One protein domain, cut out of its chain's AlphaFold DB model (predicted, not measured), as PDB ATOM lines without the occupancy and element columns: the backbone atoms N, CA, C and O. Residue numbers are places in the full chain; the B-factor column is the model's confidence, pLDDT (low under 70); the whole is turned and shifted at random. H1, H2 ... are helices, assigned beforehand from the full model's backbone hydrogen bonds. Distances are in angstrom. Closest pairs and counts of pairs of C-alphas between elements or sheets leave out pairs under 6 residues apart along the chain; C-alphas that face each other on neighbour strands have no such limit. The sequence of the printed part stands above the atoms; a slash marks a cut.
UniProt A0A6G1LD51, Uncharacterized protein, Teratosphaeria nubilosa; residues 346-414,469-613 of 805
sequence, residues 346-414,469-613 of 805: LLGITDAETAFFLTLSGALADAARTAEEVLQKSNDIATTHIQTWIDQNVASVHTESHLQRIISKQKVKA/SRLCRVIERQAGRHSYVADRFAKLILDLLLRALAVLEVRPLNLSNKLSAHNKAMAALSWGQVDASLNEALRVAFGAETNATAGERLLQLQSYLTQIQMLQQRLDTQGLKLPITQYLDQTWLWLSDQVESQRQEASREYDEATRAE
ATOM      1  N   LEU A 346     195.830 258.567 171.963       56.16
ATOM      2  CA  LEU A 346     196.480 257.271 171.718       56.16
ATOM      3  C   LEU A 346     195.877 256.481 170.530       56.16
ATOM      4  O   LEU A 346     196.351 255.382 170.247       56.16
ATOM      5  N   LEU A 347     194.844 257.001 169.847       58.31
ATOM      6  CA  LEU A 347     194.217 256.365 168.679       58.31
ATOM      7  C   LEU A 347     195.095 256.430 167.414       58.31
ATOM      8  O   LEU A 347     195.221 255.428 166.720       58.31
ATOM      9  N   GLY A 348     195.774 257.554 167.146       59.62
ATOM     10  CA  GLY A 348     196.495 257.736 165.874       59.62
ATOM     11  C   GLY A 348     197.704 256.809 165.683       59.62
ATOM     12  O   GLY A 348     198.022 256.420 164.564       59.62
ATOM     13  N   ILE A 349     198.361 256.401 166.776       65.56
ATOM     14  CA  ILE A 349     199.482 255.443 166.722       65.56
ATOM     15  C   ILE A 349     198.968 254.039 166.386       65.56
ATOM     16  O   ILE A 349     199.637 253.286 165.684       65.56
ATOM     17  N   THR A 350     197.767 253.685 166.845       74.56
ATOM     18  CA  THR A 350     197.219 252.350 166.602       74.56
ATOM     19  C   THR A 350     196.652 252.181 165.202       74.56
ATOM     20  O   THR A 350     196.734 251.085 164.653       74.56
ATOM     21  N   ASP A 351     196.185 253.262 164.578       80.06
ATOM     22  CA  ASP A 351     195.787 253.247 163.167       80.06
ATOM     23  C   ASP A 351     197.008 253.070 162.254       80.06
ATOM     24  O   ASP A 351     196.973 252.277 161.315       80.06
ATOM     25  N   ALA A 352     198.125 253.729 162.587       83.75
ATOM     26  CA  ALA A 352     199.409 253.574 161.905       83.75
ATOM     27  C   ALA A 352     199.947 252.134 161.976       83.75
ATOM     28  O   ALA A 352     200.352 251.556 160.968       83.75
ATOM     29  N   GLU A 353     199.929 251.540 163.171       86.81
ATOM     30  CA  GLU A 353     200.354 250.152 163.403       86.81
ATOM     31  C   GLU A 353     199.448 249.150 162.678       86.81
ATOM     32  O   GLU A 353     199.934 248.175 162.105       86.81
ATOM     33  N   THR A 354     198.141 249.419 162.639       87.00
ATOM     34  CA  THR A 354     197.179 248.596 161.899       87.00
ATOM     35  C   THR A 354     197.405 248.696 160.391       87.00
ATOM     36  O   THR A 354     197.447 247.674 159.710       87.00
ATOM     37  N   ALA A 355     197.616 249.904 159.861       87.69
ATOM     38  CA  ALA A 355     197.932 250.114 158.450       87.69
ATOM     39  C   ALA A 355     199.249 249.431 158.057       87.69
ATOM     40  O   ALA A 355     199.334 248.823 156.990       87.69
ATOM     41  N   PHE A 356     200.260 249.478 158.928       90.50
ATOM     42  CA  PHE A 356     201.522 248.771 158.731       90.50
ATOM     43  C   PHE A 356     201.318 247.251 158.638       90.50
ATOM     44  O   PHE A 356     201.780 246.633 157.681       90.50
ATOM     45  N   PHE A 357     200.573 246.661 159.579       90.06
ATOM     46  CA  PHE A 357     200.266 245.228 159.577       90.06
ATOM     47  C   PHE A 357     199.479 244.781 158.338       90.06
ATOM     48  O   PHE A 357     199.800 243.755 157.737       90.06
ATOM     49  N   LEU A 358     198.477 245.560 157.926       91.06
ATOM     50  CA  LEU A 358     197.704 245.277 156.715       91.06
ATOM     51  C   LEU A 358     198.553 245.410 155.453       91.06
ATOM     52  O   LEU A 358     198.432 244.584 154.559       91.06
ATOM     53  N   THR A 359     199.448 246.401 155.393       92.12
ATOM     54  CA  THR A 359     200.369 246.561 154.256       92.12
ATOM     55  C   THR A 359     201.338 245.383 154.168       92.12
ATOM     56  O   THR A 359     201.597 244.895 153.076       92.12
ATOM     57  N   LEU A 360     201.848 244.903 155.307       92.12
ATOM     58  CA  LEU A 360     202.707 243.720 155.362       92.12
ATOM     59  C   LEU A 360     201.963 242.462 154.892       92.12
ATOM     60  O   LEU A 360     202.485 241.721 154.065       92.12
ATOM     61  N   SER A 361     200.745 242.251 155.398       91.81
ATOM     62  CA  SER A 361     199.910 241.099 155.032       91.81
ATOM     63  C   SER A 361     199.527 241.143 153.548       91.81
ATOM     64  O   SER A 361     199.631 240.134 152.860       91.81
ATOM     65  N   GLY A 362     199.159 242.320 153.033       92.94
ATOM     66  CA  GLY A 362     198.859 242.529 151.617       92.94
ATOM     67  C   GLY A 362     200.071 242.290 150.719       92.94
ATOM     68  O   GLY A 362     199.973 241.522 149.775       92.94
ATOM     69  N   ALA A 363     201.238 242.845 151.062       93.81
ATOM     70  CA  ALA A 363     202.465 242.632 150.290       93.81
ATOM     71  C   ALA A 363     202.893 241.156 150.253       93.81
ATOM     72  O   ALA A 363     203.455 240.699 149.260       93.81
ATOM     73  N   LEU A 364     202.636 240.412 151.333       94.31
ATOM     74  CA  LEU A 364     202.880 238.974 151.380       94.31
ATOM     75  C   LEU A 364     201.908 238.216 150.462       94.31
ATOM     76  O   LEU A 364     202.342 237.349 149.710       94.31
ATOM     77  N   ALA A 365     200.622 238.573 150.492       94.69
ATOM     78  CA  ALA A 365     199.604 237.992 149.619       94.69
ATOM     79  C   ALA A 365     199.863 238.293 148.136       94.69
ATOM     80  O   ALA A 365     199.720 237.403 147.303       94.69
ATOM     81  N   ASP A 366     200.294 239.511 147.808       93.50
ATOM     82  CA  ASP A 366     200.659 239.895 146.443       93.50
ATOM     83  C   ASP A 366     201.874 239.093 145.962       93.50
ATOM     84  O   ASP A 366     201.855 238.545 144.862       93.50
ATOM     85  N   ALA A 367     202.905 238.944 146.803       93.06
ATOM     86  CA  ALA A 367     204.072 238.128 146.471       93.06
ATOM     87  C   ALA A 367     203.718 236.642 146.287       93.06
ATOM     88  O   ALA A 367     204.240 235.999 145.376       93.06
ATOM     89  N   ALA A 368     202.825 236.106 147.126       93.75
ATOM     90  CA  ALA A 368     202.323 234.740 147.006       93.75
ATOM     91  C   ALA A 368     201.512 234.544 145.715       93.75
ATOM     92  O   ALA A 368     201.763 233.591 144.982       93.75
ATOM     93  N   ARG A 369     200.633 235.495 145.368       93.31
ATOM     94  CA  ARG A 369     199.873 235.476 144.111       93.31
ATOM     95  C   ARG A 369     200.785 235.542 142.891       93.31
ATOM     96  O   ARG A 369     200.609 234.775 141.957       93.31
ATOM     97  N   THR A 370     201.788 236.418 142.888       91.19
ATOM     98  CA  THR A 370     202.741 236.477 141.771       91.19
ATOM     99  C   THR A 370     203.550 235.179 141.654       91.19
ATOM    100  O   THR A 370     203.839 234.747 140.543       91.19
ATOM    101  N   ALA A 371     203.892 234.524 142.770       89.69
ATOM    102  CA  ALA A 371     204.525 233.204 142.732       89.69
ATOM    103  C   ALA A 371     203.592 232.142 142.119       89.69
ATOM    104  O   ALA A 371     204.036 231.353 141.288       89.69
ATOM    105  N   GLU A 372     202.307 232.162 142.472       90.88
ATOM    106  CA  GLU A 372     201.278 231.285 141.905       90.88
ATOM    107  C   GLU A 372     201.070 231.526 140.401       90.88
ATOM    108  O   GLU A 372     201.065 230.576 139.623       90.88
ATOM    109  N   GLU A 373     201.015 232.782 139.950       89.12
ATOM    110  CA  GLU A 373     200.926 233.125 138.523       89.12
ATOM    111  C   GLU A 373     202.132 232.610 137.726       89.12
ATOM    112  O   GLU A 373     201.989 232.154 136.592       89.12
ATOM    113  N   VAL A 374     203.342 232.686 138.292       87.06
ATOM    114  CA  VAL A 374     204.545 232.150 137.637       87.06
ATOM    115  C   VAL A 374     204.530 230.625 137.643       87.06
ATOM    116  O   VAL A 374     204.902 230.010 136.642       87.06
ATOM    117  N   LEU A 375     204.061 230.006 138.726       87.94
ATOM    118  CA  LEU A 375     203.869 228.564 138.786       87.94
ATOM    119  C   LEU A 375     202.883 228.104 137.701       87.94
ATOM    120  O   LEU A 375     203.199 227.180 136.950       87.94
ATOM    121  N   GLN A 376     201.760 228.801 137.535       88.00
ATOM    122  CA  GLN A 376     200.775 228.521 136.493       88.00
ATOM    123  C   GLN A 376     201.365 228.696 135.088       88.00
ATOM    124  O   GLN A 376     201.269 227.785 134.271       88.00
ATOM    125  N   LYS A 377     202.100 229.789 134.836       84.44
ATOM    126  CA  LYS A 377     202.815 229.993 133.562       84.44
ATOM    127  C   LYS A 377     203.831 228.890 133.278       84.44
ATOM    128  O   LYS A 377     203.980 228.488 132.132       84.44
ATOM    129  N   SER A 378     204.524 228.379 134.297       81.00
ATOM    130  CA  SER A 378     205.466 227.269 134.108       81.00
ATOM    131  C   SER A 378     204.759 225.971 133.703       81.00
ATOM    132  O   SER A 378     205.303 225.210 132.907       81.00
ATOM    133  N   ASN A 379     203.527 225.755 134.179       81.56
ATOM    134  CA  ASN A 379     202.681 224.647 133.741       81.56
ATOM    135  C   ASN A 379     202.187 224.856 132.299       81.56
ATOM    136  O   ASN A 379     202.218 223.937 131.486       81.56
ATOM    137  N   ASP A 380     201.790 226.080 131.947       78.31
ATOM    138  CA  ASP A 380     201.358 226.420 130.586       78.31
ATOM    139  C   ASP A 380     202.506 226.257 129.577       78.31
ATOM    140  O   ASP A 380     202.326 225.701 128.496       78.31
ATOM    141  N   ILE A 381     203.725 226.664 129.937       72.31
ATOM    142  CA  ILE A 381     204.930 226.452 129.120       72.31
ATOM    143  C   ILE A 381     205.221 224.951 128.987       72.31
ATOM    144  O   ILE A 381     205.429 224.461 127.880       72.31
ATOM    145  N   ALA A 382     205.174 224.188 130.084       68.38
ATOM    146  CA  ALA A 382     205.364 222.740 130.037       68.38
ATOM    147  C   ALA A 382     204.332 222.056 129.120       68.38
ATOM    148  O   ALA A 382     204.697 221.254 128.262       68.38
ATOM    149  N   THR A 383     203.052 222.407 129.251       72.88
ATOM    150  CA  THR A 383     201.964 221.821 128.455       72.88
ATOM    151  C   THR A 383     202.016 222.245 126.990       72.88
ATOM    152  O   THR A 383     201.807 221.405 126.118       72.88
ATOM    153  N   THR A 384     202.359 223.499 126.690       70.12
ATOM    154  CA  THR A 384     202.537 223.981 125.309       70.12
ATOM    155  C   THR A 384     203.757 223.368 124.630       70.12
ATOM    156  O   THR A 384     203.649 222.977 123.472       70.12
ATOM    157  N   HIS A 385     204.890 223.199 125.319       68.19
ATOM    158  CA  HIS A 385     206.040 222.465 124.776       68.19
ATOM    159  C   HIS A 385     205.718 220.993 124.504       68.19
ATOM    160  O   HIS A 385     206.108 220.461 123.468       68.19
ATOM    161  N   ILE A 386     204.979 220.336 125.404       69.44
ATOM    162  CA  ILE A 386     204.514 218.962 125.181       69.44
ATOM    163  C   ILE A 386     203.564 218.918 123.974       69.44
ATOM    164  O   ILE A 386     203.741 218.075 123.099       69.44
ATOM    165  N   GLN A 387     202.606 219.844 123.879       71.75
ATOM    166  CA  GLN A 387     201.637 219.892 122.783       71.75
ATOM    167  C   GLN A 387     202.294 220.203 121.433       71.75
ATOM    168  O   GLN A 387     202.040 219.501 120.467       71.75
ATOM    169  N   THR A 388     203.179 221.197 121.361       72.12
ATOM    170  CA  THR A 388     203.916 221.536 120.132       72.12
ATOM    171  C   THR A 388     204.834 220.411 119.681       72.12
ATOM    172  O   THR A 388     204.898 220.128 118.488       72.12
ATOM    173  N   TRP A 389     205.500 219.721 120.612       69.81
ATOM    174  CA  TRP A 389     206.261 218.523 120.280       69.81
ATOM    175  C   TRP A 389     205.340 217.439 119.714       69.81
ATOM    176  O   TRP A 389     205.669 216.824 118.702       69.81
ATOM    177  N   ILE A 390     204.172 217.218 120.328       70.00
ATOM    178  CA  ILE A 390     203.180 216.260 119.827       70.00
ATOM    179  C   ILE A 390     202.743 216.664 118.420       70.00
ATOM    180  O   ILE A 390     202.803 215.834 117.528       70.00
ATOM    181  N   ASP A 391     202.386 217.920 118.184       74.19
ATOM    182  CA  ASP A 391     201.920 218.391 116.880       74.19
ATOM    183  C   ASP A 391     203.011 218.259 115.795       74.19
ATOM    184  O   ASP A 391     202.722 217.853 114.669       74.19
ATOM    185  N   GLN A 392     204.279 218.515 116.142       70.00
ATOM    186  CA  GLN A 392     205.428 218.368 115.238       70.00
ATOM    187  C   GLN A 392     205.743 216.904 114.897       70.00
ATOM    188  O   GLN A 392     206.094 216.610 113.757       70.00
ATOM    189  N   ASN A 393     205.602 215.981 115.854       62.72
ATOM    190  CA  ASN A 393     205.960 214.571 115.656       62.72
ATOM    191  C   ASN A 393     204.765 213.707 115.205       62.72
ATOM    192  O   ASN A 393     204.940 212.768 114.431       62.72
ATOM    193  N   VAL A 394     203.531 214.053 115.583       57.38
ATOM    194  CA  VAL A 394     202.292 213.401 115.107       57.38
ATOM    195  C   VAL A 394     202.016 213.729 113.641       57.38
ATOM    196  O   VAL A 394     201.490 212.882 112.925       57.38
ATOM    197  N   ALA A 395     202.462 214.887 113.141       52.25
ATOM    198  CA  ALA A 395     202.454 215.167 111.705       52.25
ATOM    199  C   ALA A 395     203.337 214.193 110.890       52.25
ATOM    200  O   ALA A 395     203.178 214.107 109.672       52.25
ATOM    201  N   SER A 396     204.238 213.442 111.542       50.88
ATOM    202  CA  SER A 396     205.182 212.529 110.885       50.88
ATOM    203  C   SER A 396     204.875 211.033 111.046       50.88
ATOM    204  O   SER A 396     205.404 210.236 110.272       50.88
ATOM    205  N   VAL A 397     203.985 210.615 111.962       47.59
ATOM    206  CA  VAL A 397     203.706 209.183 112.203       47.59
ATOM    207  C   VAL A 397     202.232 208.911 112.543       47.59
ATOM    208  O   VAL A 397     201.631 209.554 113.398       47.59
ATOM    209  N   HIS A 398     201.671 207.873 111.909       48.25
ATOM    210  CA  HIS A 398     200.343 207.258 112.110       48.25
ATOM    211  C   HIS A 398     200.112 206.646 113.526       48.25
ATOM    212  O   HIS A 398     199.484 205.599 113.679       48.25
ATOM    213  N   THR A 399     200.602 207.277 114.598       50.34
ATOM    214  CA  THR A 399     200.478 206.842 116.009       50.34
ATOM    215  C   THR A 399     199.511 207.710 116.821       50.34
ATOM    216  O   THR A 399     199.634 207.853 118.039       50.34
ATOM    217  N   GLU A 400     198.507 208.274 116.152       49.94
ATOM    218  CA  GLU A 400     197.490 209.161 116.727       49.94
ATOM    219  C   GLU A 400     196.710 208.504 117.892       49.94
ATOM    220  O   GLU A 400     196.376 209.154 118.883       49.94
ATOM    221  N   SER A 401     196.504 207.182 117.851       55.31
ATOM    222  CA  SER A 401     195.659 206.456 118.812       55.31
ATOM    223  C   SER A 401     196.305 206.188 120.180       55.31
ATOM    224  O   SER A 401     195.597 206.108 121.188       55.31
ATOM    225  N   HIS A 402     197.636 206.060 120.266       53.34
ATOM    226  CA  HIS A 402     198.305 205.762 121.539       53.34
ATOM    227  C   HIS A 402     198.561 207.031 122.360       53.34
ATOM    228  O   HIS A 402     198.307 207.044 123.569       53.34
ATOM    229  N   LEU A 403     198.963 208.115 121.690       55.50
ATOM    230  CA  LEU A 403     199.225 209.414 122.310       55.50
ATOM    231  C   LEU A 403     197.933 210.097 122.772       55.50
ATOM    232  O   LEU A 403     197.869 210.550 123.916       55.50
ATOM    233  N   GLN A 404     196.855 210.044 121.977       57.00
ATOM    234  CA  GLN A 404     195.535 210.506 122.426       57.00
ATOM    235  C   GLN A 404     195.061 209.762 123.681       57.00
ATOM    236  O   GLN A 404     194.409 210.359 124.534       57.00
ATOM    237  N   ARG A 405     195.427 208.487 123.864       56.41
ATOM    238  CA  ARG A 405     195.070 207.703 125.059       56.41
ATOM    239  C   ARG A 405     195.856 208.127 126.306       56.41
ATOM    240  O   ARG A 405     195.288 208.112 127.396       56.41
ATOM    241  N   ILE A 406     197.127 208.512 126.167       57.31
ATOM    242  CA  ILE A 406     197.957 209.027 127.275       57.31
ATOM    243  C   ILE A 406     197.465 210.418 127.695       57.31
ATOM    244  O   ILE A 406     197.240 210.657 128.882       57.31
ATOM    245  N   ILE A 407     197.181 211.289 126.724       57.78
ATOM    246  CA  ILE A 407     196.637 212.633 126.966       57.78
ATOM    247  C   ILE A 407     195.230 212.549 127.559       57.78
ATOM    248  O   ILE A 407     194.934 213.240 128.525       57.78
ATOM    249  N   SER A 408     194.372 211.651 127.061       60.78
ATOM    250  CA  SER A 408     193.047 211.413 127.651       60.78
ATOM    251  C   SER A 408     193.160 210.946 129.100       60.78
ATOM    252  O   SER A 408     192.391 211.393 129.939       60.78
ATOM    253  N   LYS A 409     194.149 210.108 129.439       59.09
ATOM    254  CA  LYS A 409     194.397 209.691 130.828       59.09
ATOM    255  C   LYS A 409     194.899 210.838 131.711       59.09
ATOM    256  O   LYS A 409     194.473 210.919 132.858       59.09
ATOM    257  N   GLN A 410     195.757 211.728 131.207       56.47
ATOM    258  CA  GLN A 410     196.201 212.906 131.968       56.47
ATOM    259  C   GLN A 410     195.098 213.967 132.104       56.47
ATOM    260  O   GLN A 410     194.918 214.517 133.185       56.47
ATOM    261  N   LYS A 411     194.298 214.190 131.056       61.75
ATOM    262  CA  LYS A 411     193.171 215.131 131.051       61.75
ATOM    263  C   LYS A 411     192.010 214.644 131.920       61.75
ATOM    264  O   LYS A 411     191.450 215.439 132.659       61.75
ATOM    265  N   VAL A 412     191.708 213.341 131.910       58.22
ATOM    266  CA  VAL A 412     190.747 212.729 132.847       58.22
ATOM    267  C   VAL A 412     191.262 212.828 134.285       58.22
ATOM    268  O   VAL A 412     190.496 213.213 135.154       58.22
ATOM    269  N   LYS A 413     192.561 212.605 134.549       53.91
ATOM    270  CA  LYS A 413     193.147 212.832 135.886       53.91
ATOM    271  C   LYS A 413     193.104 214.307 136.323       53.91
ATOM    272  O   LYS A 413     192.928 214.567 137.507       53.91
ATOM    273  N   ALA A 414     193.247 215.258 135.399       47.53
ATOM    274  CA  ALA A 414     193.144 216.691 135.686       47.53
ATOM    275  C   ALA A 414     191.689 217.143 135.928       47.53
ATOM    276  O   ALA A 414     191.446 217.902 136.862       47.53
ATOM    277  N   SER A 469     210.459 206.859 123.485       73.00
ATOM    278  CA  SER A 469     211.413 207.088 124.583       73.00
ATOM    279  C   SER A 469     211.829 208.555 124.672       73.00
ATOM    280  O   SER A 469     211.979 209.100 125.767       73.00
ATOM    281  N   ARG A 470     211.985 209.223 123.522       70.56
ATOM    282  CA  ARG A 470     212.320 210.654 123.468       70.56
ATOM    283  C   ARG A 470     211.178 211.507 124.020       70.56
ATOM    284  O   ARG A 470     211.439 212.410 124.810       70.56
ATOM    285  N   LEU A 471     209.928 211.173 123.686       68.94
ATOM    286  CA  LEU A 471     208.750 211.850 124.233       68.94
ATOM    287  C   LEU A 471     208.652 211.720 125.753       68.94
ATOM    288  O   LEU A 471     208.455 212.722 126.440       68.94
ATOM    289  N   CYS A 472     208.809 210.501 126.279       72.19
ATOM    290  CA  CYS A 472     208.769 210.266 127.721       72.19
ATOM    291  C   CYS A 472     209.823 211.115 128.441       72.19
ATOM    292  O   CYS A 472     209.482 211.813 129.391       72.19
ATOM    293  N   ARG A 473     211.056 211.181 127.917       77.00
ATOM    294  CA  ARG A 473     212.120 212.030 128.484       77.00
ATOM    295  C   ARG A 473     211.777 213.521 128.448       77.00
ATOM    296  O   ARG A 473     212.103 214.233 129.393       77.00
ATOM    297  N   VAL A 474     211.140 214.021 127.387       75.38
ATOM    298  CA  VAL A 474     210.722 215.434 127.306       75.38
ATOM    299  C   VAL A 474     209.619 215.737 128.324       75.38
ATOM    300  O   VAL A 474     209.717 216.733 129.040       75.38
ATOM    301  N   ILE A 475     208.612 214.866 128.442       74.88
ATOM    302  CA  ILE A 475     207.523 215.013 129.421       74.88
ATOM    303  C   ILE A 475     208.071 214.954 130.850       74.88
ATOM    304  O   ILE A 475     207.752 215.822 131.661       74.88
ATOM    305  N   GLU A 476     208.932 213.982 131.154       77.25
ATOM    306  CA  GLU A 476     209.574 213.831 132.464       77.25
ATOM    307  C   GLU A 476     210.434 215.047 132.820       77.25
ATOM    308  O   GLU A 476     210.356 215.549 133.941       77.25
ATOM    309  N   ARG A 477     211.204 215.583 131.863       78.94
ATOM    310  CA  ARG A 477     211.999 216.805 132.067       78.94
ATOM    311  C   ARG A 477     211.118 218.013 132.369       78.94
ATOM    312  O   ARG A 477     211.437 218.769 133.284       78.94
ATOM    313  N   GLN A 478     210.016 218.197 131.642       79.44
ATOM    314  CA  GLN A 478     209.113 219.331 131.869       79.44
ATOM    315  C   GLN A 478     208.331 219.197 133.182       79.44
ATOM    316  O   GLN A 478     208.218 220.168 133.931       79.44
ATOM    317  N   ALA A 479     207.869 217.992 133.523       78.50
ATOM    318  CA  ALA A 479     207.245 217.711 134.815       78.50
ATOM    319  C   ALA A 479     208.230 217.924 135.980       78.50
ATOM    320  O   ALA A 479     207.883 218.547 136.985       78.50
ATOM    321  N   GLY A 480     209.480 217.480 135.816       82.19
ATOM    322  CA  GLY A 480     210.563 217.705 136.772       82.19
ATOM    323  C   GLY A 480     210.887 219.189 136.951       82.19
ATOM    324  O   GLY A 480     211.016 219.654 138.082       82.19
ATOM    325  N   ARG A 481     210.935 219.964 135.858       83.56
ATOM    326  CA  ARG A 481     211.101 221.426 135.905       83.56
ATOM    327  C   ARG A 481     209.956 222.091 136.667       83.56
ATOM    328  O   ARG A 481     210.217 222.927 137.526       83.56
ATOM    329  N   HIS A 482     208.707 221.715 136.398       86.12
ATOM    330  CA  HIS A 482     207.546 222.287 137.082       86.12
ATOM    331  C   HIS A 482     207.546 221.978 138.591       86.12
ATOM    332  O   HIS A 482     207.390 222.891 139.404       86.12
ATOM    333  N   SER A 483     207.831 220.729 138.980       88.12
ATOM    334  CA  SER A 483     207.999 220.331 140.389       88.12
ATOM    335  C   SER A 483     209.153 221.090 141.065       88.12
ATOM    336  O   SER A 483     208.994 221.608 142.172       88.12
ATOM    337  N   TYR A 484     210.289 221.251 140.375       88.56
ATOM    338  CA  TYR A 484     211.424 222.036 140.866       88.56
ATOM    339  C   TYR A 484     211.048 223.501 141.119       88.56
ATOM    340  O   TYR A 484     211.333 224.049 142.187       88.56
ATOM    341  N   VAL A 485     210.386 224.142 140.153       89.44
ATOM    342  CA  VAL A 485     209.897 225.523 140.265       89.44
ATOM    343  C   VAL A 485     208.952 225.658 141.465       89.44
ATOM    344  O   VAL A 485     209.110 226.582 142.267       89.44
ATOM    345  N   ALA A 486     208.040 224.701 141.648       92.00
ATOM    346  CA  ALA A 486     207.093 224.671 142.758       92.00
ATOM    347  C   ALA A 486     207.777 224.558 144.132       92.00
ATOM    348  O   ALA A 486     207.520 225.380 145.014       92.00
ATOM    349  N   ASP A 487     208.729 223.632 144.299       92.75
ATOM    350  CA  ASP A 487     209.531 223.501 145.530       92.75
ATOM    351  C   ASP A 487     210.280 224.805 145.847       92.75
ATOM    352  O   ASP A 487     210.321 225.288 146.987       92.75
ATOM    353  N   ARG A 488     210.855 225.428 144.814       93.19
ATOM    354  CA  ARG A 488     211.566 226.696 144.956       93.19
ATOM    355  C   ARG A 488     210.644 227.852 145.347       93.19
ATOM    356  O   ARG A 488     211.131 228.735 146.064       93.19
ATOM    357  N   PHE A 489     209.383 227.854 144.920       92.56
ATOM    358  CA  PHE A 489     208.384 228.841 145.333       92.56
ATOM    359  C   PHE A 489     207.838 228.588 146.735       92.56
ATOM    360  O   PHE A 489     207.761 229.540 147.509       92.56
ATOM    361  N   ALA A 490     207.578 227.337 147.121       95.25
ATOM    362  CA  ALA A 490     207.185 227.004 148.491       95.25
ATOM    363  C   ALA A 490     208.235 227.502 149.505       95.25
ATOM    364  O   ALA A 490     207.917 228.222 150.454       95.25
ATOM    365  N   LYS A 491     209.522 227.236 149.236       94.94
ATOM    366  CA  LYS A 491     210.649 227.768 150.029       94.94
ATOM    367  C   LYS A 491     210.710 229.294 150.043       94.94
ATOM    368  O   LYS A 491     211.086 229.879 151.056       94.94
ATOM    369  N   LEU A 492     210.377 229.948 148.929       94.19
ATOM    370  CA  LEU A 492     210.346 231.406 148.859       94.19
ATOM    371  C   LEU A 492     209.228 231.976 149.738       94.19
ATOM    372  O   LEU A 492     209.494 232.891 150.510       94.19
ATOM    373  N   ILE A 493     208.012 231.433 149.661       95.00
ATOM    374  CA  ILE A 493     206.876 231.891 150.471       95.00
ATOM    375  C   ILE A 493     207.194 231.739 151.966       95.00
ATOM    376  O   ILE A 493     206.988 232.680 152.733       95.00
ATOM    377  N   LEU A 494     207.796 230.616 152.374       95.12
ATOM    378  CA  LEU A 494     208.250 230.398 153.754       95.12
ATOM    379  C   LEU A 494     209.343 231.393 154.194       95.12
ATOM    380  O   LEU A 494     209.298 231.900 155.313       95.12
ATOM    381  N   ASP A 495     210.298 231.730 153.320       94.88
ATOM    382  CA  ASP A 495     211.310 232.772 153.574       94.88
ATOM    383  C   ASP A 495     210.668 234.164 153.735       94.88
ATOM    384  O   ASP A 495     211.005 234.902 154.664       94.88
ATOM    385  N   LEU A 496     209.696 234.523 152.890       94.31
ATOM    386  CA  LEU A 496     208.966 235.792 153.009       94.31
ATOM    387  C   LEU A 496     208.133 235.854 154.298       94.31
ATOM    388  O   LEU A 496     208.147 236.880 154.980       94.31
ATOM    389  N   LEU A 497     207.485 234.747 154.673       93.19
ATOM    390  CA  LEU A 497     206.792 234.585 155.952       93.19
ATOM    391  C   LEU A 497     207.744 234.810 157.130       93.19
ATOM    392  O   LEU A 497     207.465 235.640 157.993       93.19
ATOM    393  N   LEU A 498     208.904 234.147 157.145       92.50
ATOM    394  CA  LEU A 498     209.918 234.322 158.189       92.50
ATOM    395  C   LEU A 498     210.389 235.776 158.307       92.50
ATOM    396  O   LEU A 498     210.555 236.280 159.420       92.50
ATOM    397  N   ARG A 499     210.580 236.473 157.182       92.50
ATOM    398  CA  ARG A 499     210.947 237.899 157.175       92.50
ATOM    399  C   ARG A 499     209.820 238.781 157.694       92.50
ATOM    400  O   ARG A 499     210.089 239.697 158.471       92.50
ATOM    401  N   ALA A 500     208.575 238.503 157.308       90.25
ATOM    402  CA  ALA A 500     207.404 239.200 157.832       90.25
ATOM    403  C   ALA A 500     207.328 239.054 159.356       90.25
ATOM    404  O   ALA A 500     207.165 240.051 160.062       90.25
ATOM    405  N   LEU A 501     207.535 237.835 159.866       88.88
ATOM    406  CA  LEU A 501     207.600 237.575 161.299       88.88
ATOM    407  C   LEU A 501     208.732 238.344 161.952       88.88
ATOM    408  O   LEU A 501     208.452 239.100 162.870       88.88
ATOM    409  N   ALA A 502     209.966 238.238 161.454       89.94
ATOM    410  CA  ALA A 502     211.118 238.950 162.008       89.94
ATOM    411  C   ALA A 502     210.861 240.463 162.135       89.94
ATOM    412  O   ALA A 502     211.210 241.079 163.141       89.94
ATOM    413  N   VAL A 503     210.190 241.066 161.149       88.81
ATOM    414  CA  VAL A 503     209.786 242.477 161.200       88.81
ATOM    415  C   VAL A 503     208.782 242.753 162.326       88.81
ATOM    416  O   VAL A 503     208.898 243.784 162.995       88.81
ATOM    417  N   LEU A 504     207.828 241.848 162.555       85.81
ATOM    418  CA  LEU A 504     206.881 241.923 163.670       85.81
ATOM    419  C   LEU A 504     207.559 241.675 165.028       85.81
ATOM    420  O   LEU A 504     207.191 242.331 165.996       85.81
ATOM    421  N   GLU A 505     208.580 240.815 165.109       85.81
ATOM    422  CA  GLU A 505     209.307 240.563 166.367       85.81
ATOM    423  C   GLU A 505     210.179 241.754 166.772       85.81
ATOM    424  O   GLU A 505     210.228 242.137 167.940       85.81
ATOM    425  N   VAL A 506     210.854 242.381 165.801       86.00
ATOM    426  CA  VAL A 506     211.648 243.596 166.042       86.00
ATOM    427  C   VAL A 506     210.745 244.761 166.462       86.00
ATOM    428  O   VAL A 506     211.186 245.683 167.152       86.00
ATOM    429  N   ARG A 507     209.472 244.748 166.046       79.94
ATOM    430  CA  ARG A 507     208.496 245.804 166.339       79.94
ATOM    431  C   ARG A 507     207.142 245.206 166.731       79.94
ATOM    432  O   ARG A 507     206.225 245.228 165.907       79.94
ATOM    433  N   PRO A 508     206.983 244.747 167.985       79.62
ATOM    434  CA  PRO A 508     205.726 244.169 168.438       79.62
ATOM    435  C   PRO A 508     204.603 245.206 168.337       79.62
ATOM    436  O   PRO A 508     204.704 246.320 168.864       79.62
ATOM    437  N   LEU A 509     203.540 244.845 167.620       80.00
ATOM    438  CA  LEU A 509     202.388 245.707 167.366       80.00
ATOM    439  C   LEU A 509     201.289 245.427 168.397       80.00
ATOM    440  O   LEU A 509     200.907 244.278 168.621       80.00
ATOM    441  N   ASN A 510     200.708 246.472 168.990       76.81
ATOM    442  CA  ASN A 510     199.641 246.322 169.986       76.81
ATOM    443  C   ASN A 510     198.259 246.196 169.315       76.81
ATOM    444  O   ASN A 510     197.392 247.059 169.463       76.81
ATOM    445  N   LEU A 511     198.057 245.111 168.561       71.50
ATOM    446  CA  LEU A 511     196.883 244.916 167.697       71.50
ATOM    447  C   LEU A 511     195.684 244.233 168.382       71.50
ATOM    448  O   LEU A 511     194.558 244.319 167.882       71.50
ATOM    449  N   SER A 512     195.895 243.582 169.533       60.81
ATOM    450  CA  SER A 512     194.991 242.552 170.079       60.81
ATOM    451  C   SER A 512     193.543 243.000 170.332       60.81
ATOM    452  O   SER A 512     192.634 242.182 170.243       60.81
ATOM    453  N   ASN A 513     193.306 244.285 170.622       63.41
ATOM    454  CA  ASN A 513     191.971 244.804 170.959       63.41
ATOM    455  C   ASN A 513     191.480 245.908 170.009       63.41
ATOM    456  O   ASN A 513     190.454 246.525 170.289       63.41
ATOM    457  N   LYS A 514     192.215 246.206 168.927       70.88
ATOM    458  CA  LYS A 514     191.999 247.438 168.145       70.88
ATOM    459  C   LYS A 514     191.790 247.251 166.645       70.88
ATOM    460  O   LYS A 514     191.371 248.208 166.001       70.88
ATOM    461  N   LEU A 515     192.007 246.060 166.077       78.12
ATOM    462  CA  LEU A 515     191.588 245.842 164.689       78.12
ATOM    463  C   LEU A 515     190.060 245.858 164.585       78.12
ATOM    464  O   LEU A 515     189.374 245.081 165.258       78.12
ATOM    465  N   SER A 516     189.549 246.696 163.682       87.19
ATOM    466  CA  SER A 516     188.160 246.635 163.231       87.19
ATOM    467  C   SER A 516     187.857 245.260 162.624       87.19
ATOM    468  O   SER A 516     188.754 244.583 162.115       87.19
ATOM    469  N   ALA A 517     186.589 244.840 162.651       86.12
ATOM    470  CA  ALA A 517     186.170 243.579 162.032       86.12
ATOM    471  C   ALA A 517     186.569 243.508 160.546       86.12
ATOM    472  O   ALA A 517     187.060 242.481 160.090       86.12
ATOM    473  N   HIS A 518     186.456 244.631 159.831       89.56
ATOM    474  CA  HIS A 518     186.895 244.754 158.442       89.56
ATOM    475  C   HIS A 518     188.400 244.494 158.276       89.56
ATOM    476  O   HIS A 518     188.794 243.692 157.437       89.56
ATOM    477  N   ASN A 519     189.248 245.088 159.121       88.88
ATOM    478  CA  ASN A 519     190.697 244.887 159.042       88.88
ATOM    479  C   ASN A 519     191.090 243.443 159.387       88.88
ATOM    480  O   ASN A 519     192.028 242.909 158.803       88.88
ATOM    481  N   LYS A 520     190.370 242.793 160.313       86.25
ATOM    482  CA  LYS A 520     190.572 241.363 160.601       86.25
ATOM    483  C   LYS A 520     190.221 240.498 159.394       86.25
ATOM    484  O   LYS A 520     190.978 239.589 159.087       86.25
ATOM    485  N   ALA A 521     189.118 240.800 158.708       88.12
ATOM    486  CA  ALA A 521     188.722 240.096 157.492       88.12
ATOM    487  C   ALA A 521     189.744 240.295 156.361       88.12
ATOM    488  O   ALA A 521     190.144 239.324 155.733       88.12
ATOM    489  N   MET A 522     190.238 241.521 156.156       90.62
ATOM    490  CA  MET A 522     191.278 241.800 155.158       90.62
ATOM    491  C   MET A 522     192.573 241.042 155.449       90.62
ATOM    492  O   MET A 522     193.127 240.420 154.550       90.62
ATOM    493  N   ALA A 523     193.029 241.045 156.704       88.69
ATOM    494  CA  ALA A 523     194.175 240.237 157.101       88.69
ATOM    495  C   ALA A 523     193.906 238.745 156.852       88.69
ATOM    496  O   ALA A 523     194.739 238.080 156.248       88.69
ATOM    497  N   ALA A 524     192.735 238.236 157.238       87.88
ATOM    498  CA  ALA A 524     192.377 236.838 157.022       87.88
ATOM    499  C   ALA A 524     192.396 236.432 155.545       87.88
ATOM    500  O   ALA A 524     192.933 235.382 155.220       87.88
ATOM    501  N   LEU A 525     191.879 237.280 154.653       91.12
ATOM    502  CA  LEU A 525     191.921 237.043 153.210       91.12
ATOM    503  C   LEU A 525     193.355 237.037 152.674       91.12
ATOM    504  O   LEU A 525     193.723 236.141 151.922       91.12
ATOM    505  N   SER A 526     194.181 238.008 153.079       93.06
ATOM    506  CA  SER A 526     195.585 238.065 152.663       93.06
ATOM    507  C   SER A 526     196.359 236.827 153.105       93.06
ATOM    508  O   SER A 526     197.089 236.236 152.320       93.06
ATOM    509  N   TRP A 527     196.186 236.416 154.355       92.00
ATOM    510  CA  TRP A 527     196.884 235.261 154.897       92.00
ATOM    511  C   TRP A 527     196.342 233.930 154.358       92.00
ATOM    512  O   TRP A 527     197.133 233.041 154.066       92.00
ATOM    513  N   GLY A 528     195.030 233.822 154.129       92.38
ATOM    514  CA  GLY A 528     194.428 232.671 153.453       92.38
ATOM    515  C   GLY A 528     194.914 232.512 152.011       92.38
ATOM    516  O   GLY A 528     195.154 231.394 151.574       92.38
ATOM    517  N   GLN A 529     195.149 233.617 151.290       94.94
ATOM    518  CA  GLN A 529     195.789 233.565 149.970       94.94
ATOM    519  C   GLN A 529     197.211 233.002 150.057       94.94
ATOM    520  O   GLN A 529     197.599 232.188 149.230       94.94
ATOM    521  N   VAL A 530     197.991 233.425 151.055       95.38
ATOM    522  CA  VAL A 530     199.359 232.922 151.251       95.38
ATOM    523  C   VAL A 530     199.351 231.423 151.548       95.38
ATOM    524  O   VAL A 530     200.175 230.703 150.990       95.38
ATOM    525  N   ASP A 531     198.418 230.956 152.383       95.25
ATOM    526  CA  ASP A 531     198.220 229.530 152.672       95.25
ATOM    527  C   ASP A 531     197.855 228.749 151.410       95.25
ATOM    528  O   ASP A 531     198.480 227.738 151.111       95.25
ATOM    529  N   ALA A 532     196.895 229.249 150.628       94.62
ATOM    530  CA  ALA A 532     196.454 228.609 149.394       94.62
ATOM    531  C   ALA A 532     197.598 228.489 148.374       94.62
ATOM    532  O   ALA A 532     197.861 227.395 147.878       94.62
ATOM    533  N   SER A 533     198.332 229.579 148.118       95.62
ATOM    534  CA  SER A 533     199.458 229.566 147.177       95.62
ATOM    535  C   SER A 533     200.617 228.683 147.673       95.62
ATOM    536  O   SER A 533     201.285 228.033 146.868       95.62
ATOM    537  N   LEU A 534     200.865 228.621 148.990       96.38
ATOM    538  CA  LEU A 534     201.861 227.715 149.574       96.38
ATOM    539  C   LEU A 534     201.439 226.247 149.433       96.38
ATOM    540  O   LEU A 534     202.254 225.416 149.028       96.38
ATOM    541  N   ASN A 535     200.185 225.933 149.756       95.56
ATOM    542  CA  ASN A 535     199.618 224.594 149.636       95.56
ATOM    543  C   ASN A 535     199.681 224.110 148.186       95.56
ATOM    544  O   ASN A 535     200.142 223.003 147.930       95.56
ATOM    545  N   GLU A 536     199.310 224.961 147.228       94.88
ATOM    546  CA  GLU A 536     199.373 224.621 145.809       94.88
ATOM    547  C   GLU A 536     200.812 224.376 145.341       94.88
ATOM    548  O   GLU A 536     201.098 223.356 144.715       94.88
ATOM    549  N   ALA A 537     201.759 225.238 145.728       94.69
ATOM    550  CA  ALA A 537     203.171 225.021 145.420       94.69
ATOM    551  C   ALA A 537     203.693 223.688 145.990       94.69
ATOM    552  O   ALA A 537     204.437 222.972 145.320       94.69
ATOM    553  N   LEU A 538     203.284 223.311 147.204       95.12
ATOM    554  CA  LEU A 538     203.666 222.031 147.803       95.12
ATOM    555  C   LEU A 538     202.978 220.839 147.122       95.12
ATOM    556  O   LEU A 538     203.629 219.826 146.865       95.12
ATOM    557  N   ARG A 539     201.696 220.956 146.766       94.00
ATOM    558  CA  ARG A 539     200.967 219.926 146.011       94.00
ATOM    559  C   ARG A 539     201.598 219.656 144.662       94.00
ATOM    560  O   ARG A 539     201.703 218.500 144.274       94.00
ATOM    561  N   VAL A 540     202.046 220.693 143.963       91.62
ATOM    562  CA  VAL A 540     202.754 220.535 142.692       91.62
ATOM    563  C   VAL A 540     204.142 219.931 142.914       91.62
ATOM    564  O   VAL A 540     204.522 219.001 142.203       91.62
ATOM    565  N   ALA A 541     204.881 220.401 143.923       91.69
ATOM    566  CA  ALA A 541     206.219 219.898 144.228       91.69
ATOM    567  C   ALA A 541     206.217 218.388 144.528       91.69
ATOM    568  O   ALA A 541     207.060 217.663 144.001       91.69
ATOM    569  N   PHE A 542     205.247 217.914 145.316       90.25
ATOM    570  CA  PHE A 542     205.148 216.515 145.756       90.25
ATOM    571  C   PHE A 542     204.138 215.664 144.970       90.25
ATOM    572  O   PHE A 542     204.066 214.455 145.180       90.25
ATOM    573  N   GLY A 543     203.345 216.266 144.082       82.62
ATOM    574  CA  GLY A 543     202.302 215.580 143.314       82.62
ATOM    575  C   GLY A 543     202.799 214.902 142.039       82.62
ATOM    576  O   GLY A 543     202.084 214.064 141.488       82.62
ATOM    577  N   ALA A 544     203.998 215.254 141.569       71.81
ATOM    578  CA  ALA A 544     204.692 214.500 140.534       71.81
ATOM    579  C   ALA A 544     205.310 213.240 141.161       71.81
ATOM    580  O   ALA A 544     205.914 213.315 142.232       71.81
ATOM    581  N   GLU A 545     205.167 212.090 140.495       63.91
ATOM    582  CA  GLU A 545     205.870 210.852 140.844       63.91
ATOM    583  C   GLU A 545     207.380 211.098 140.707       63.91
ATOM    584  O   GLU A 545     207.980 210.925 139.653       63.91
ATOM    585  N   THR A 546     207.996 211.614 141.767       63.38
ATOM    586  CA  THR A 546     209.440 211.812 141.829       63.38
ATOM    587  C   THR A 546     210.092 210.446 141.993       63.38
ATOM    588  O   THR A 546     209.616 209.635 142.775       63.38
ATOM    589  N   ASN A 547     211.219 210.174 141.343       71.94
ATOM    590  CA  ASN A 547     211.958 208.914 141.545       71.94
ATOM    591  C   ASN A 547     212.512 208.737 142.982       71.94
ATOM    592  O   ASN A 547     213.269 207.808 143.244       71.94
ATOM    593  N   ALA A 548     212.166 209.642 143.904       81.75
ATOM    594  CA  ALA A 548     212.494 209.572 145.315       81.75
ATOM    595  C   ALA A 548     211.713 208.444 146.000       81.75
ATOM    596  O   ALA A 548     210.498 208.314 145.815       81.75
ATOM    597  N   THR A 549     212.419 207.678 146.832       87.25
ATOM    598  CA  THR A 549     211.828 206.646 147.699       87.25
ATOM    599  C   THR A 549     210.814 207.262 148.668       87.25
ATOM    600  O   THR A 549     210.918 208.450 149.009       87.25
ATOM    601  N   ALA A 550     209.846 206.479 149.165       87.94
ATOM    602  CA  ALA A 550     208.873 206.983 150.140       87.94
ATOM    603  C   ALA A 550     209.566 207.589 151.378       87.94
ATOM    604  O   ALA A 550     209.134 208.617 151.906       87.94
ATOM    605  N   GLY A 551     210.703 207.015 151.792       89.06
ATOM    606  CA  GLY A 551     211.538 207.536 152.877       89.06
ATOM    607  C   GLY A 551     212.120 208.932 152.610       89.06
ATOM    608  O   GLY A 551     212.064 209.800 153.483       89.06
ATOM    609  N   GLU A 552     212.643 209.190 151.410       90.31
ATOM    610  CA  GLU A 552     213.163 210.516 151.039       90.31
ATOM    611  C   GLU A 552     212.053 211.569 150.987       90.31
ATOM    612  O   GLU A 552     212.216 212.674 151.519       90.31
ATOM    613  N   ARG A 553     210.900 211.217 150.405       88.88
ATOM    614  CA  ARG A 553     209.723 212.099 150.365       88.88
ATOM    615  C   ARG A 553     209.220 212.419 151.769       88.88
ATOM    616  O   ARG A 553     208.931 213.577 152.065       88.88
ATOM    617  N   LEU A 554     209.175 211.419 152.652       93.06
ATOM    618  CA  LEU A 554     208.788 211.587 154.051       93.06
ATOM    619  C   LEU A 554     209.692 212.598 154.770       93.06
ATOM    620  O   LEU A 554     209.184 213.495 155.441       93.06
ATOM    621  N   LEU A 555     211.017 212.506 154.597       93.88
ATOM    622  CA  LEU A 555     211.966 213.450 155.202       93.88
ATOM    623  C   LEU A 555     211.763 214.884 154.691       93.88
ATOM    624  O   LEU A 555     211.820 215.840 155.472       93.88
ATOM    625  N   GLN A 556     211.498 215.050 153.394       92.25
ATOM    626  CA  GLN A 556     211.234 216.364 152.805       92.25
ATOM    627  C   GLN A 556     209.920 216.967 153.318       92.25
ATOM    628  O   GLN A 556     209.910 218.116 153.764       92.25
ATOM    629  N   LEU A 557     208.829 216.195 153.329       94.19
ATOM    630  CA  LEU A 557     207.542 216.631 153.879       94.19
ATOM    631  C   LEU A 557     207.651 216.964 155.371       94.19
ATOM    632  O   LEU A 557     207.123 217.981 155.817       94.19
ATOM    633  N   GLN A 558     208.396 216.165 156.141       94.69
ATOM    634  CA  GLN A 558     208.629 216.417 157.561       94.69
ATOM    635  C   GLN A 558     209.419 217.714 157.797       94.69
ATOM    636  O   GLN A 558     209.146 218.431 158.764       94.69
ATOM    637  N   SER A 559     210.364 218.054 156.914       95.19
ATOM    638  CA  SER A 559     211.074 219.340 156.956       95.19
ATOM    639  C   SER A 559     210.112 220.520 156.785       95.19
ATOM    640  O   SER A 559     210.129 221.445 157.601       95.19
ATOM    641  N   TYR A 560     209.219 220.466 155.792       95.44
ATOM    642  CA  TYR A 560     208.191 221.493 155.588       95.44
ATOM    643  C   TYR A 560     207.213 221.578 156.762       95.44
ATOM    644  O   TYR A 560     206.957 222.671 157.266       95.44
ATOM    645  N   LEU A 561     206.736 220.433 157.253       94.69
ATOM    646  CA  LEU A 561     205.855 220.357 158.415       94.69
ATOM    647  C   LEU A 561     206.499 221.040 159.631       94.69
ATOM    648  O   LEU A 561     205.891 221.900 160.261       94.69
ATOM    649  N   THR A 562     207.767 220.734 159.914       94.38
ATOM    650  CA  THR A 562     208.513 221.335 161.031       94.38
ATOM    651  C   THR A 562     208.651 222.851 160.870       94.38
ATOM    652  O   THR A 562     208.467 223.595 161.836       94.38
ATOM    653  N   GLN A 563     208.929 223.336 159.655       93.69
ATOM    654  CA  GLN A 563     209.010 224.774 159.380       93.69
ATOM    655  C   GLN A 563     207.673 225.477 159.633       93.69
ATOM    656  O   GLN A 563     207.660 226.541 160.253       93.69
ATOM    657  N   ILE A 564     206.548 224.876 159.231       92.38
ATOM    658  CA  ILE A 564     205.216 225.435 159.495       92.38
ATOM    659  C   ILE A 564     204.890 225.419 160.991       92.38
ATOM    660  O   ILE A 564     204.425 226.438 161.502       92.38
ATOM    661  N   GLN A 565     205.214 224.348 161.729       91.00
ATOM    662  CA  GLN A 565     205.049 224.331 163.192       91.00
ATOM    663  C   GLN A 565     205.841 225.451 163.861       91.00
ATOM    664  O   GLN A 565     205.323 226.146 164.733       91.00
ATOM    665  N   MET A 566     207.098 225.647 163.454       90.94
ATOM    666  CA  MET A 566     207.932 226.720 163.990       90.94
ATOM    667  C   MET A 566     207.352 228.101 163.673       90.94
ATOM    668  O   MET A 566     207.382 228.986 164.529       90.94
ATOM    669  N   LEU A 567     206.815 228.295 162.467       89.81
ATOM    670  CA  LEU A 567     206.147 229.535 162.075       89.81
ATOM    671  C   LEU A 567     204.895 229.793 162.921       89.81
ATOM    672  O   LEU A 567     204.759 230.895 163.452       89.81
ATOM    673  N   GLN A 568     204.033 228.789 163.100       87.50
ATOM    674  CA  GLN A 568     202.837 228.873 163.945       87.50
ATOM    675  C   GLN A 568     203.207 229.192 165.399       87.50
ATOM    676  O   GLN A 568     202.705 230.156 165.964       87.50
ATOM    677  N   GLN A 569     204.180 228.481 165.978       87.44
ATOM    678  CA  GLN A 569     204.652 228.753 167.341       87.44
ATOM    679  C   GLN A 569     205.198 230.178 167.494       87.44
ATOM    680  O   GLN A 569     204.900 230.858 168.477       87.44
ATOM    681  N   ARG A 570     205.987 230.667 166.528       87.50
ATOM    682  CA  ARG A 570     206.494 232.048 166.566       87.50
ATOM    683  C   ARG A 570     205.362 233.059 166.455       87.50
ATOM    684  O   ARG A 570     205.353 234.025 167.213       87.50
ATOM    685  N   LEU A 571     204.386 232.817 165.586       81.50
ATOM    686  CA  LEU A 571     203.185 233.641 165.466       81.50
ATOM    687  C   LEU A 571     202.406 233.731 166.784       81.50
ATOM    688  O   LEU A 571     202.063 234.840 167.203       81.50
ATOM    689  N   ASP A 572     202.230 232.608 167.480       80.06
ATOM    690  CA  ASP A 572     201.561 232.548 168.784       80.06
ATOM    691  C   ASP A 572     202.295 233.392 169.835       80.06
ATOM    692  O   ASP A 572     201.680 234.139 170.606       80.06
ATOM    693  N   THR A 573     203.632 233.319 169.853       81.38
ATOM    694  CA  THR A 573     204.455 234.051 170.832       81.38
ATOM    695  C   THR A 573     204.416 235.565 170.659       81.38
ATOM    696  O   THR A 573     204.586 236.286 171.643       81.38
ATOM    697  N   GLN A 574     204.135 236.073 169.452       72.62
ATOM    698  CA  GLN A 574     204.080 237.517 169.198       72.62
ATOM    699  C   GLN A 574     202.867 238.205 169.845       72.62
ATOM    700  O   GLN A 574     202.715 239.422 169.737       72.62
ATOM    701  N   GLY A 575     201.987 237.467 170.538       59.97
ATOM    702  CA  GLY A 575     200.881 238.051 171.307       59.97
ATOM    703  C   GLY A 575     199.841 238.765 170.439       59.97
ATOM    704  O   GLY A 575     198.930 239.424 170.956       59.97
ATOM    705  N   LEU A 576     199.943 238.609 169.116       62.44
ATOM    706  CA  LEU A 576     198.897 238.936 168.173       62.44
ATOM    707  C   LEU A 576     197.757 237.959 168.453       62.44
ATOM    708  O   LEU A 576     197.678 236.902 167.846       62.44
ATOM    709  N   LYS A 577     196.836 238.322 169.359       58.59
ATOM    710  CA  LYS A 577     195.543 237.627 169.562       58.59
ATOM    711  C   LYS A 577     194.615 237.760 168.343       58.59
ATOM    712  O   LYS A 577     193.398 237.884 168.470       58.59
ATOM    713  N   LEU A 578     195.192 237.873 167.161       57.97
ATOM    714  CA  LEU A 578     194.510 237.620 165.918       57.97
ATOM    715  C   LEU A 578     194.480 236.092 165.770       57.97
ATOM    716  O   LEU A 578     195.407 235.429 166.235       57.97
ATOM    717  N   PRO A 579     193.455 235.516 165.135       60.16
ATOM    718  CA  PRO A 579     193.437 234.099 164.780       60.16
ATOM    719  C   PRO A 579     194.470 233.792 163.673       60.16
ATOM    720  O   PRO A 579     194.178 233.068 162.736       60.16
ATOM    721  N   ILE A 580     195.682 234.360 163.756       54.38
ATOM    722  CA  ILE A 580     196.767 234.116 162.802       54.38
ATOM    723  C   ILE A 580     197.245 232.669 162.870       54.38
ATOM    724  O   ILE A 580     197.707 232.111 161.884       54.38
ATOM    725  N   THR A 581     197.046 232.032 164.016       57.06
ATOM    726  CA  THR A 581     197.325 230.615 164.238       57.06
ATOM    727  C   THR A 581     196.515 229.712 163.300       57.06
ATOM    728  O   THR A 581     196.932 228.588 163.067       57.06
ATOM    729  N   GLN A 582     195.396 230.212 162.752       69.38
ATOM    730  CA  GLN A 582     194.521 229.504 161.807       69.38
ATOM    731  C   GLN A 582     194.889 229.755 160.336       69.38
ATOM    732  O   GLN A 582     194.255 229.231 159.424       69.38
ATOM    733  N   TYR A 583     195.875 230.611 160.065       74.94
ATOM    734  CA  TYR A 583     196.159 231.063 158.705       74.94
ATOM    735  C   TYR A 583     197.075 230.144 157.901       74.94
ATOM    736  O   TYR A 583     197.305 230.444 156.744       74.94
ATOM    737  N   LEU A 584     197.606 229.065 158.477       88.25
ATOM    738  CA  LEU A 584     198.327 228.027 157.723       88.25
ATOM    739  C   LEU A 584     197.643 226.661 157.863       88.25
ATOM    740  O   LEU A 584     198.290 225.622 157.738       88.25
ATOM    741  N   ASP A 585     196.348 226.657 158.195       89.56
ATOM    742  CA  ASP A 585     195.602 225.444 158.524       89.56
ATOM    743  C   ASP A 585     195.474 224.512 157.317       89.56
ATOM    744  O   ASP A 585     195.597 223.297 157.477       89.56
ATOM    745  N   GLN A 586     195.280 225.044 156.104       92.06
ATOM    746  CA  GLN A 586     195.118 224.201 154.920       92.06
ATOM    747  C   GLN A 586     196.427 223.500 154.570       92.06
ATOM    748  O   GLN A 586     196.428 222.289 154.330       92.06
ATOM    749  N   THR A 587     197.542 224.239 154.570       94.56
ATOM    750  CA  THR A 587     198.859 223.645 154.321       94.56
ATOM    751  C   THR A 587     199.239 222.667 155.432       94.56
ATOM    752  O   THR A 587     199.759 221.587 155.154       94.56
ATOM    753  N   TRP A 588     198.953 223.010 156.691       94.75
ATOM    754  CA  TRP A 588     199.228 222.161 157.850       94.75
ATOM    755  C   TRP A 588     198.494 220.817 157.787       94.75
ATOM    756  O   TRP A 588     199.115 219.764 157.960       94.75
ATOM    757  N   LEU A 589     197.182 220.853 157.537       94.19
ATOM    758  CA  LEU A 589     196.345 219.659 157.428       94.19
ATOM    759  C   LEU A 589     196.811 218.780 156.270       94.19
ATOM    760  O   LEU A 589     197.069 217.596 156.469       94.19
ATOM    761  N   TRP A 590     197.015 219.381 155.095       95.56
ATOM    762  CA  TRP A 590     197.478 218.647 153.924       95.56
ATOM    763  C   TRP A 590     198.850 217.995 154.159       95.56
ATOM    764  O   TRP A 590     199.003 216.804 153.903       95.56
ATOM    765  N   LEU A 591     199.834 218.720 154.706       95.31
ATOM    766  CA  LEU A 591     201.152 218.147 155.009       95.31
ATOM    767  C   LEU A 591     201.077 217.028 156.049       95.31
ATOM    768  O   LEU A 591     201.797 216.041 155.921       95.31
ATOM    769  N   SER A 592     200.233 217.171 157.073       95.12
ATOM    770  CA  SER A 592     200.058 216.140 158.103       95.12
ATOM    771  C   SER A 592     199.516 214.844 157.498       95.12
ATOM    772  O   SER A 592     200.062 213.771 157.760       95.12
ATOM    773  N   ASP A 593     198.507 214.954 156.631       95.69
ATOM    774  CA  ASP A 593     197.928 213.816 155.917       95.69
ATOM    775  C   ASP A 593     198.952 213.173 154.966       95.69
ATOM    776  O   ASP A 593     199.080 211.948 154.924       95.69
ATOM    777  N   GLN A 594     199.739 213.983 154.246       94.62
ATOM    778  CA  GLN A 594     200.791 213.474 153.360       94.62
ATOM    779  C   GLN A 594     201.924 212.782 154.123       94.62
ATOM    780  O   GLN A 594     202.389 211.731 153.692       94.62
ATOM    781  N   VAL A 595     202.363 213.321 155.263       95.19
ATOM    782  CA  VAL A 595     203.389 212.687 156.109       95.19
ATOM    783  C   VAL A 595     202.911 211.331 156.618       95.19
ATOM    784  O   VAL A 595     203.668 210.363 156.566       95.19
ATOM    785  N   GLU A 596     201.661 211.229 157.071       95.50
ATOM    786  CA  GLU A 596     201.104 209.955 157.530       95.50
ATOM    787  C   GLU A 596     200.954 208.958 156.369       95.50
ATOM    788  O   GLU A 596     201.324 207.791 156.506       95.50
ATOM    789  N   SER A 597     200.513 209.422 155.196       94.75
ATOM    790  CA  SER A 597     200.445 208.595 153.986       94.75
ATOM    791  C   SER A 597     201.825 208.074 153.559       94.75
ATOM    792  O   SER A 597     201.961 206.878 153.309       94.75
ATOM    793  N   GLN A 598     202.861 208.922 153.525       93.25
ATOM    794  CA  GLN A 598     204.223 208.501 153.165       93.25
ATOM    795  C   GLN A 598     204.861 207.610 154.234       93.25
ATOM    796  O   GLN A 598     205.649 206.727 153.910       93.25
ATOM    797  N   ARG A 599     204.508 207.786 155.513       94.56
ATOM    798  CA  ARG A 599     204.934 206.880 156.588       94.56
ATOM    799  C   ARG A 599     204.351 205.479 156.400       94.56
ATOM    800  O   ARG A 599     205.070 204.502 156.603       94.56
ATOM    801  N   GLN A 600     203.075 205.377 156.030       95.25
ATOM    802  CA  GLN A 600     202.442 204.089 155.739       95.25
ATOM    803  C   GLN A 600     203.087 203.422 154.523       95.25
ATOM    804  O   GLN A 600     203.372 202.229 154.575       95.25
ATOM    805  N   GLU A 601     203.377 204.191 153.474       92.56
ATOM    806  CA  GLU A 601     204.028 203.671 152.270       92.56
ATOM    807  C   GLU A 601     205.468 203.214 152.541       92.56
ATOM    808  O   GLU A 601     205.824 202.091 152.205       92.56
ATOM    809  N   ALA A 602     206.264 204.002 153.271       92.69
ATOM    810  CA  ALA A 602     207.615 203.607 153.675       92.69
ATOM    811  C   ALA A 602     207.621 202.346 154.564       92.69
ATOM    812  O   ALA A 602     208.541 201.532 154.485       92.69
ATOM    813  N   SER A 603     206.592 202.155 155.401       93.75
ATOM    814  CA  SER A 603     206.427 200.917 156.174       93.75
ATOM    815  C   SER A 603     206.116 199.720 155.274       93.75
ATOM    816  O   SER A 603     206.616 198.631 155.536       93.75
ATOM    817  N   ARG A 604     205.315 199.908 154.216       94.12
ATOM    818  CA  ARG A 604     205.016 198.854 153.235       94.12
ATOM    819  C   ARG A 604     206.248 198.483 152.420       94.12
ATOM    820  O   ARG A 604     206.534 197.298 152.314       94.12
ATOM    821  N   GLU A 605     207.007 199.467 151.934       93.31
ATOM    822  CA  GLU A 605     208.276 199.236 151.226       93.31
ATOM    823  C   GLU A 605     209.255 198.424 152.093       93.31
ATOM    824  O   GLU A 605     209.897 197.493 151.609       93.31
ATOM    825  N   TYR A 606     209.336 198.723 153.397       93.06
ATOM    826  CA  TYR A 606     210.162 197.965 154.341       93.06
ATOM    827  C   TYR A 606     209.659 196.524 154.551       93.06
ATOM    828  O   TYR A 606     210.450 195.576 154.543       93.06
ATOM    829  N   ASP A 607     208.349 196.332 154.714       94.75
ATOM    830  CA  ASP A 607     207.747 195.001 154.861       94.75
ATOM    831  C   ASP A 607     207.898 194.157 153.579       94.75
ATOM    832  O   ASP A 607     208.096 192.947 153.646       94.75
ATOM    833  N   GLU A 608     207.832 194.775 152.400       93.38
ATOM    834  CA  GLU A 608     208.062 194.108 151.114       93.38
ATOM    835  C   GLU A 608     209.533 193.742 150.916       93.38
ATOM    836  O   GLU A 608     209.829 192.608 150.536       93.38
ATOM    837  N   ALA A 609     210.460 194.644 151.252       91.62
ATOM    838  CA  ALA A 609     211.892 194.367 151.199       91.62
ATOM    839  C   ALA A 609     212.291 193.215 152.139       91.62
ATOM    840  O   ALA A 609     213.058 192.336 151.753       91.62
ATOM    841  N   THR A 610     211.727 193.174 153.351       91.50
ATOM    842  CA  THR A 610     211.990 192.092 154.315       91.50
ATOM    843  C   THR A 610     211.349 190.763 153.910       91.50
ATOM    844  O   THR A 610     211.948 189.712 154.135       91.50
ATOM    845  N   ARG A 611     210.168 190.767 153.275       92.00
ATOM    846  CA  ARG A 611     209.594 189.546 152.678       92.00
ATOM    847  C   ARG A 611     210.450 189.024 151.528       92.00
ATOM    848  O   ARG A 611     210.748 187.837 151.514       92.00
ATOM    849  N   ALA A 612     210.910 189.897 150.633       90.56
ATOM    850  CA  ALA A 612     211.777 189.503 149.523       90.56
ATOM    851  C   ALA A 612     213.113 188.899 150.000       90.56
ATOM    852  O   ALA A 612     213.605 187.944 149.401       90.56
ATOM    853  N   GLU A 613     213.685 189.410 151.097       90.88
ATOM    854  CA  GLU A 613     214.900 188.851 151.707       90.88
ATOM    855  C   GLU A 613     214.660 187.454 152.315       90.88
ATOM    856  O   GLU A 613     215.480 186.549 152.131       90.88
TER     857      GLU A 613
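What this domain is: This is residues 346 to 414 and 469 to 613 of the 805 residues of an uncharacterized protein of Teratosphaeria nubilosa (UniProt A0A6G1LD51). This is a long up-and-down bundle of five helices, each running against the one before it in the chain: H3 and H4 make the middle, H1 packs on one side of them, and H5 and H7 pack on the other. Residues 607 to 613 of H7 stick out, and H2 folds back near one end of H1. The printed part has 214 residues with seven named helices, H1 to H7 in order, and no named strand: all helix. It is loose, with a radius of gyration of the C-alphas of 22.0 A, and flat, spanning 77 by 49 by 25 A.

How they stand to each other: Begin at H1, residues 347 to 394, which touches H3, residues 469 to 506, opposite ways at a shallow tilt of 5 degrees; look at their closest C-alphas, Ala 382 and Gln 478, 5.4 A apart. With residues 354 to 375 alone, H1 touches H4, residues 517 to 543, closest at the C-alphas of Ala 365 and Ser 526, 5.0 A. H3 and H4 form a helical hairpin at a shallow tilt of 33 degrees, only just short of steep; H3 touches H4 with residues 482 to 493 alone, and the closest C-alphas are those of Ser 483 and Ala 541, 4.3 A. Farther out, H5, residues 550 to 573, touches H3 with residues 563 to 571 alone, closest at the C-alphas of Leu 567 and Leu 498, 7.2 A. H7, residues 585 to 613, touches H5 opposite ways at a shallow tilt of 28 degrees, closest at the C-alphas of Ala 602 and Ala 550, 5.0 A. H6, residues 579 to 582, touches H5; H2, residues 400 to 414, touches no helix. Every O i to N i+4 pair is within hydrogen-bond range in H1, H3, H4, H5 and H7, and 10 of 11 in H2; H6 is too short for one.

Where its parts are: Find C-alpha 347 at (194.217, 256.365, 168.679); from there H1 runs 69.1 A to C-alpha 394. H3 measures 55.2 A and H7 41.9 A, ending at C-alpha 613, (214.900, 188.851, 151.707).

The domain as a whole: Residues 415 to 468 are not printed, and C-alphas 414 and 469 are 23.4 A apart across this cut. Of the links printed whole, none is long. Mean pLDDT of the printed part is 82.1; look for values under 70 at residues 393 to 414 and 575 to 582, among others.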